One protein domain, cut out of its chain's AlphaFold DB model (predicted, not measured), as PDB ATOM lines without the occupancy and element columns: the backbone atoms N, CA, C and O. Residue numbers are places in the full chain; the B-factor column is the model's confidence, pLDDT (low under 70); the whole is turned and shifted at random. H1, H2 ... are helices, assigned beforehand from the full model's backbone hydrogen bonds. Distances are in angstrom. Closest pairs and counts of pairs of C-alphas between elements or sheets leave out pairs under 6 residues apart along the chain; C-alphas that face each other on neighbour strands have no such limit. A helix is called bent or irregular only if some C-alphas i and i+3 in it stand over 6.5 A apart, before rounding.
ATOM      1  N   MET A   1      -7.682  12.513 -38.981       49.38
ATOM      2  CA  MET A   1      -8.224  13.744 -38.354       49.38
ATOM      3  C   MET A   1      -7.070  14.474 -37.693       49.38
ATOM      4  O   MET A   1      -6.310  13.805 -37.004       49.38
ATOM      5  N   ASN A   2      -6.915  15.781 -37.934       46.12
ATOM      6  CA  ASN A   2      -5.836  16.586 -37.355       46.12
ATOM      7  C   ASN A   2      -6.459  17.800 -36.657       46.12
ATOM      8  O   ASN A   2      -7.127  18.593 -37.319       46.12
ATOM      9  N   GLN A   3      -6.250  17.942 -35.349       50.41
ATOM     10  CA  GLN A   3      -6.512  19.186 -34.630       50.41
ATOM     11  C   GLN A   3      -5.197  19.674 -34.032       50.41
ATOM     12  O   GLN A   3      -4.518  18.945 -33.317       50.41
ATOM     13  N   PHE A   4      -4.846  20.907 -34.377       52.66
ATOM     14  CA  PHE A   4      -3.813  21.683 -33.715       52.66
ATOM     15  C   PHE A   4      -4.560  22.856 -33.082       52.66
ATOM     16  O   PHE A   4      -5.010  23.741 -33.817       52.66
ATOM     17  N   HIS A   5      -4.793  22.844 -31.766       53.34
ATOM     18  CA  HIS A   5      -5.383  24.019 -31.126       53.34
ATOM     19  C   HIS A   5      -4.437  25.219 -31.294       53.34
ATOM     20  O   HIS A   5      -3.217  25.115 -31.179       53.34
ATOM     21  N   THR A   6      -5.008  26.379 -31.625       49.38
ATOM     22  CA  THR A   6      -4.276  27.625 -31.910       49.38
ATOM     23  C   THR A   6      -3.744  28.326 -30.657       49.38
ATOM     24  O   THR A   6      -3.046  29.332 -30.774       49.38
ATOM     25  N   ALA A   7      -4.068  27.823 -29.466       45.84
ATOM     26  CA  ALA A   7      -3.630  28.368 -28.191       45.84
ATOM     27  C   ALA A   7      -2.678  27.366 -27.525       45.84
ATOM     28  O   ALA A   7      -3.079  26.256 -27.205       45.84
ATOM     29  N   THR A   8      -1.418  27.794 -27.406       49.22
ATOM     30  CA  THR A   8      -0.333  27.216 -26.595       49.22
ATOM     31  C   THR A   8       0.047  25.755 -26.888       49.22
ATOM     32  O   THR A   8      -0.508  24.792 -26.385       49.22
ATOM     33  N   SER A   9       1.120  25.580 -27.668       57.38
ATOM     34  CA  SER A   9       1.735  24.282 -27.987       57.38
ATOM     35  C   SER A   9       2.554  23.689 -26.827       57.38
ATOM     36  O   SER A   9       3.631  23.129 -27.058       57.38
ATOM     37  N   THR A  10       2.128  23.887 -25.578       69.94
ATOM     38  CA  THR A  10       2.837  23.321 -24.426       69.94
ATOM     39  C   THR A  10       2.484  21.845 -24.268       69.94
ATOM     40  O   THR A  10       1.427  21.387 -24.703       69.94
ATOM     41  N   THR A  11       3.372  21.072 -23.647       64.00
ATOM     42  CA  THR A  11       3.106  19.659 -23.343       64.00
ATOM     43  C   THR A  11       1.895  19.487 -22.423       64.00
ATOM     44  O   THR A  11       1.158  18.516 -22.574       64.00
ATOM     45  N   PHE A  12       1.662  20.447 -21.521       67.06
ATOM     46  CA  PHE A  12       0.528  20.462 -20.597       67.06
ATOM     47  C   PHE A  12      -0.811  20.646 -21.321       67.06
ATOM     48  O   PHE A  12      -1.732  19.853 -21.119       67.06
ATOM     49  N   ASP A  13      -0.907  21.641 -22.205       70.12
ATOM     50  CA  ASP A  13      -2.140  21.907 -22.958       70.12
ATOM     51  C   ASP A  13      -2.443  20.768 -23.933       70.12
ATOM     52  O   ASP A  13      -3.580  20.305 -24.035       70.12
ATOM     53  N   SER A  14      -1.412  20.238 -24.599       72.62
ATOM     54  CA  SER A  14      -1.602  19.086 -25.475       72.62
ATOM     55  C   SER A  14      -2.073  17.852 -24.712       72.62
ATOM     56  O   SER A  14      -2.944  17.157 -25.212       72.62
ATOM     57  N   GLY A  15      -1.565  17.580 -23.506       69.94
ATOM     58  CA  GLY A  15      -2.064  16.475 -22.679       69.94
ATOM     59  C   GLY A  15      -3.516  16.669 -22.229       69.94
ATOM     60  O   GLY A  15      -4.309  15.739 -22.313       69.94
ATOM     61  N   SER A  16      -3.869  17.888 -21.815       73.94
ATOM     62  CA  SER A  16      -5.171  18.193 -21.205       73.94
ATOM     63  C   SER A  16      -6.313  18.349 -22.220       73.94
ATOM     64  O   SER A  16      -7.470  18.124 -21.879       73.94
ATOM     65  N   PHE A  17      -6.009  18.733 -23.465       74.38
ATOM     66  CA  PHE A  17      -7.023  19.029 -24.487       74.38
ATOM     67  C   PHE A  17      -6.840  18.202 -25.765       74.38
ATOM     68  O   PHE A  17      -7.751  17.493 -26.193       74.38
ATOM     69  N   ASP A  18      -5.666  18.285 -26.404       74.38
ATOM     70  CA  ASP A  18      -5.438  17.640 -27.706       74.38
ATOM     71  C   ASP A  18      -5.420  16.117 -27.593       74.38
ATOM     72  O   ASP A  18      -6.016  15.429 -28.421       74.38
ATOM     73  N   ASN A  19      -4.765  15.611 -26.556       80.62
ATOM     74  CA  ASN A  19      -4.429  14.209 -26.378       80.62
ATOM     75  C   ASN A  19      -5.199  13.565 -25.222       80.62
ATOM     76  O   ASN A  19      -4.916  12.412 -24.920       80.62
ATOM     77  N   ASN A  20      -6.156  14.268 -24.613       85.62
ATOM     78  CA  ASN A  20      -7.053  13.701 -23.611       85.62
ATOM     79  C   ASN A  20      -8.045  12.718 -24.264       85.62
ATOM     80  O   ASN A  20      -8.589  12.967 -25.352       85.62
ATOM     81  N   LEU A  21      -8.257  11.583 -23.599       86.31
ATOM     82  CA  LEU A  21      -9.010  10.450 -24.126       86.31
ATOM     83  C   LEU A  21     -10.467  10.766 -24.467       86.31
ATOM     84  O   LEU A  21     -10.912  10.393 -25.559       86.31
ATOM     85  N   THR A  22     -11.190  11.479 -23.600       83.25
ATOM     86  CA  THR A  22     -12.584  11.881 -23.848       83.25
ATOM     87  C   THR A  22     -12.686  12.647 -25.168       83.25
ATOM     88  O   THR A  22     -13.447  12.269 -26.068       83.25
ATOM     89  N   TYR A  23     -11.848  13.673 -25.363       83.19
ATOM     90  CA  TYR A  23     -11.871  14.454 -26.600       83.19
ATOM     91  C   TYR A  23     -11.432  13.637 -27.817       83.19
ATOM     92  O   TYR A  23     -11.997  13.790 -28.903       83.19
ATOM     93  N   LEU A  24     -10.417  12.774 -27.687       85.44
ATOM     94  CA  LEU A  24      -9.988  11.883 -28.774       85.44
ATOM     95  C   LEU A  24     -11.117  10.952 -29.215       85.44
ATOM     96  O   LEU A  24     -11.351  10.828 -30.417       85.44
ATOM     97  N   ARG A  25     -11.839  10.350 -28.267       85.25
ATOM     98  CA  ARG A  25     -12.913   9.404 -28.567       85.25
ATOM     99  C   ARG A  25     -14.137  10.081 -29.166       85.25
ATOM    100  O   ARG A  25     -14.655   9.605 -30.169       85.25
ATOM    101  N   HIS A  26     -14.567  11.226 -28.639       83.06
ATOM    102  CA  HIS A  26     -15.658  11.980 -29.267       83.06
ATOM    103  C   HIS A  26     -15.337  12.348 -30.714       83.06
ATOM    104  O   HIS A  26     -16.199  12.317 -31.588       83.06
ATOM    105  N   ARG A  27     -14.081  12.693 -30.987       80.88
ATOM    106  CA  ARG A  27     -13.610  13.023 -32.328       80.88
ATOM    107  C   ARG A  27     -13.657  11.829 -33.276       80.88
ATOM    108  O   ARG A  27     -14.178  11.961 -34.382       80.88
ATOM    109  N   THR A  28     -13.138  10.678 -32.869       82.12
ATOM    110  CA  THR A  28     -13.164   9.465 -33.698       82.12
ATOM    111  C   THR A  28     -14.580   8.926 -33.888       82.12
ATOM    112  O   THR A  28     -14.933   8.592 -35.016       82.12
ATOM    113  N   ASP A  29     -15.419   8.939 -32.853       81.50
ATOM    114  CA  ASP A  29     -16.820   8.507 -32.932       81.50
ATOM    115  C   ASP A  29     -17.630   9.400 -33.890       81.50
ATOM    116  O   ASP A  29     -18.422   8.908 -34.695       81.50
ATOM    117  N   ASN A  30     -17.378  10.714 -33.880       81.44
ATOM    118  CA  ASN A  30     -18.021  11.664 -34.791       81.44
ATOM    119  C   ASN A  30     -17.430  11.666 -36.215       81.44
ATOM    120  O   ASN A  30     -17.953  12.364 -37.085       81.44
ATOM    121  N   CYS A  31     -16.366  10.899 -36.501       78.56
ATOM    122  CA  CYS A  31     -15.829  10.797 -37.867       78.56
ATOM    123  C   CYS A  31     -16.775  10.064 -38.830       78.56
ATOM    124  O   CYS A  31     -16.626  10.206 -40.043       78.56
ATOM    125  N   GLY A  32     -17.690   9.231 -38.320       76.25
ATOM    126  CA  GLY A  32     -18.567   8.371 -39.127       76.25
ATOM    127  C   GLY A  32     -17.869   7.175 -39.797       76.25
ATOM    128  O   GLY A  32     -18.543   6.287 -40.312       76.25
ATOM    129  N   VAL A  33     -16.533   7.122 -39.770       78.62
ATOM    130  CA  VAL A  33     -15.691   5.988 -40.174       78.62
ATOM    131  C   VAL A  33     -14.493   5.887 -39.234       78.62
ATOM    132  O   VAL A  33     -14.021   6.902 -38.718       78.62
ATOM    133  N   THR A  34     -13.951   4.682 -39.051       75.69
ATOM    134  CA  THR A  34     -12.688   4.502 -38.327       75.69
ATOM    135  C   THR A  34     -11.557   5.201 -39.094       75.69
ATOM    136  O   THR A  34     -11.351   4.908 -40.276       75.69
ATOM    137  N   PRO A  35     -10.826   6.144 -38.478       77.50
ATOM    138  CA  PRO A  35      -9.796   6.895 -39.181       77.50
ATOM    139  C   PRO A  35      -8.563   6.030 -39.468       77.50
ATOM    140  O   PRO A  35      -8.079   5.312 -38.601       77.50
ATOM    141  N   ASN A  36      -7.988   6.187 -40.665       79.44
ATOM    142  CA  ASN A  36      -6.724   5.532 -41.040       79.44
ATOM    143  C   ASN A  36      -5.483   6.211 -40.430       79.44
ATOM    144  O   ASN A  36      -4.402   5.631 -40.417       79.44
ATOM    145  N   PHE A  37      -5.615   7.457 -39.967       80.00
ATOM    146  CA  PHE A  37      -4.559   8.190 -39.273       80.00
ATOM    147  C   PHE A  37      -5.146   9.189 -38.269       80.00
ATOM    148  O   PHE A  37      -6.156   9.861 -38.530       80.00
ATOM    149  N   ILE A  38      -4.457   9.322 -37.137       79.50
ATOM    150  CA  ILE A  38      -4.689  10.346 -36.119       79.50
ATOM    151  C   ILE A  38      -3.435  11.220 -36.091       79.50
ATOM    152  O   ILE A  38      -2.347  10.732 -35.796       79.50
ATOM    153  N   GLY A  39      -3.576  12.490 -36.473       77.12
ATOM    154  CA  GLY A  39      -2.491  13.462 -36.417       77.12
ATOM    155  C   GLY A  39      -2.683  14.370 -35.215       77.12
ATOM    156  O   GLY A  39      -3.706  15.045 -35.109       77.12
ATOM    157  N   ILE A  40      -1.698  14.383 -34.326       75.94
ATOM    158  CA  ILE A  40      -1.719  15.158 -33.086       75.94
ATOM    159  C   ILE A  40      -0.341  15.756 -32.795       75.94
ATOM    160  O   ILE A  40       0.678  15.272 -33.295       75.94
ATOM    161  N   ASN A  41      -0.311  16.798 -31.971       71.25
ATOM    162  CA  ASN A  41       0.928  17.367 -31.453       71.25
ATOM    163  C   ASN A  41       1.319  16.703 -30.122       71.25
ATOM    164  O   ASN A  41       0.461  16.185 -29.411       71.25
ATOM    165  N   ASN A  42       2.607  16.729 -29.760       73.88
ATOM    166  CA  ASN A  42       3.087  16.275 -28.447       73.88
ATOM    167  C   ASN A  42       2.614  14.857 -28.054       73.88
ATOM    168  O   ASN A  42       2.327  14.618 -26.887       73.88
ATOM    169  N   TYR A  43       2.563  13.916 -29.007       74.75
ATOM    170  CA  TYR A  43       1.933  12.585 -28.876       74.75
ATOM    171  C   TYR A  43       2.391  11.697 -27.715       74.75
ATOM    172  O   TYR A  43       1.748  10.694 -27.414       74.75
ATOM    173  N   GLN A  44       3.516  12.041 -27.098       75.00
ATOM    174  CA  GLN A  44       4.042  11.380 -25.910       75.00
ATOM    175  C   GLN A  44       3.367  11.857 -24.612       75.00
ATOM    176  O   GLN A  44       3.635  11.293 -23.559       75.00
ATOM    177  N   ASN A  45       2.523  12.889 -24.678       75.88
ATOM    178  CA  ASN A  45       1.787  13.457 -23.551       75.88
ATOM    179  C   ASN A  45       0.294  13.161 -23.735       75.88
ATOM    180  O   ASN A  45      -0.229  13.389 -24.827       75.88
ATOM    181  N   GLY A  46      -0.382  12.697 -22.686       78.38
ATOM    182  CA  GLY A  46      -1.784  12.264 -22.742       78.38
ATOM    183  C   GLY A  46      -1.968  10.860 -23.332       78.38
ATOM    184  O   GLY A  46      -1.030  10.067 -23.421       78.38
ATOM    185  N   ASP A  47      -3.185  10.564 -23.774       87.12
ATOM    186  CA  ASP A  47      -3.682   9.208 -24.030       87.12
ATOM    187  C   ASP A  47      -3.470   8.710 -25.457       87.12
ATOM    188  O   ASP A  47      -3.743   7.552 -25.772       87.12
ATOM    189  N   THR A  48      -3.011   9.564 -26.374       87.88
ATOM    190  CA  THR A  48      -3.126   9.250 -27.810       87.88
ATOM    191  C   THR A  48      -2.348   8.010 -28.226       87.88
ATOM    192  O   THR A  48      -2.817   7.235 -29.065       87.88
ATOM    193  N   LEU A  49      -1.165   7.780 -27.654       87.38
ATOM    194  CA  LEU A  49      -0.382   6.590 -27.977       87.38
ATOM    195  C   LEU A  49      -1.077   5.307 -27.497       87.38
ATOM    196  O   LEU A  49      -1.116   4.323 -28.232       87.38
ATOM    197  N   ALA A  50      -1.642   5.319 -26.289       90.75
ATOM    198  CA  ALA A  50      -2.408   4.193 -25.769       90.75
ATOM    199  C   ALA A  50      -3.694   3.990 -26.587       90.75
ATOM    200  O   ALA A  50      -3.979   2.887 -27.049       90.75
ATOM    201  N   TYR A  51      -4.403   5.075 -26.892       91.38
ATOM    202  CA  TYR A  51      -5.638   5.045 -27.664       91.38
ATOM    203  C   TYR A  51      -5.446   4.493 -29.084       91.38
ATOM    204  O   TYR A  51      -6.176   3.604 -29.517       91.38
ATOM    205  N   THR A  52      -4.429   4.964 -29.808       89.69
ATOM    206  CA  THR A  52      -4.124   4.490 -31.173       89.69
ATOM    207  C   THR A  52      -3.703   3.022 -31.211       89.69
ATOM    208  O   THR A  52      -4.070   2.296 -32.141       89.69
ATOM    209  N   ARG A  53      -2.974   2.550 -30.194       91.81
ATOM    210  CA  ARG A  53      -2.667   1.122 -30.036       91.81
ATOM    211  C   ARG A  53      -3.934   0.318 -29.770       91.81
ATOM    212  O   ARG A  53      -4.157  -0.669 -30.461       91.81
ATOM    213  N   ALA A  54      -4.801   0.781 -28.872       93.25
ATOM    214  CA  ALA A  54      -6.066   0.110 -28.587       93.25
ATOM    215  C   ALA A  54      -6.968  -0.013 -29.830       93.25
ATOM    216  O   ALA A  54      -7.528  -1.076 -30.083       93.25
ATOM    217  N   LEU A  55      -7.028   1.026 -30.672       90.19
ATOM    218  CA  LEU A  55      -7.780   0.996 -31.934       90.19
ATOM    219  C   LEU A  55      -7.279  -0.060 -32.934       90.19
ATOM    220  O   LEU A  55      -8.055  -0.526 -33.764       90.19
ATOM    221  N   THR A  56      -5.989  -0.406 -32.905       90.19
ATOM    222  CA  THR A  56      -5.365  -1.297 -33.902       90.19
ATOM    223  C   THR A  56      -5.086  -2.702 -33.382       90.19
ATOM    224  O   THR A  56      -4.983  -3.633 -34.178       90.19
ATOM    225  N   GLN A  57      -4.970  -2.866 -32.065       93.62
ATOM    226  CA  GLN A  57      -4.566  -4.113 -31.408       93.62
ATOM    227  C   GLN A  57      -5.643  -4.663 -30.466       93.62
ATOM    228  O   GLN A  57      -5.485  -5.757 -29.926       93.62
TER     229      GLN A  57
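This is residues 1 to 57 of the 176 residues of an uncharacterized protein of Pseudomonas syringae pv. ribicola (UniProt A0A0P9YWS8). Three short helices are joined and partly wrapped by long loops: H2 and H3 spread apart as a V from their first residues, Leu 21 and Thr 48, and H1 lies before the narrow end of that V and leads into H2. From the far end of H2, residues 30 to 47 fold back to the beginning of H3, and residues 1 to 3 run beside residues 38 to 40 of that loop. The printed part has 57 residues with three named helices, in the order H1, H2, H3, and no named strand. Its class is all helix, although the helices hold 27 of the 57 residues, which is under half. The whole is compact, with a radius of gyration of the C-alphas of 10.8 A and spans of 29 by 20 by 17 A.

H3, the longest helix, has residues 48 to 57 and measures 13.9 A from its first to its last C-alpha. It begins at C-alpha 48 at (-3.126, 9.250, -27.810) and ends at C-alpha 57 at (-4.566, -4.113, -31.408). H2 has residues 21 to 29 and measures 11.9 A. H1 has residues 11 to 18, begins at C-alpha 11 at (3.106, 19.659, -23.343) and measures 9.8 A. H1 is neither bent nor irregular, but only just: C-alphas 15 and 18 are 6.2 A apart.

H3 and H2 only just touch, with 3 pairs of C-alphas within 8 A. Their closest C-alphas, those of Leu 21 and Thr 48, are 7.0 A apart. They run the same way at a steep tilt of 47 degrees, with 12.2 A from centre to centre. H2 and H1 are close but not clearly touching, and their closest C-alphas, those of Phe 17 and Tyr 23, are 7.0 A apart. They run the same way at a steep tilt of 39 degrees. H1 and H3 are apart. In H1, H2 and H3 every backbone O i to N i+4 pair is within hydrogen-bond range.

The two C-alphas farthest apart, those of Ala 7 and Gln 57, are 32.7 A from each other. The printed part begins at the chain's first residue and has no cut. The link from H1 to H2 is tight, with 2 residues, and the link from H2 to H3 is long, with 18 residues. The C-alphas of residues 30 to 47 lie 6 to 16 A from the mean of all C-alphas. The mean pLDDT of the printed part is 75.6; residues 1 to 12 and residue 15 are under 70, while H3 has a mean of 91.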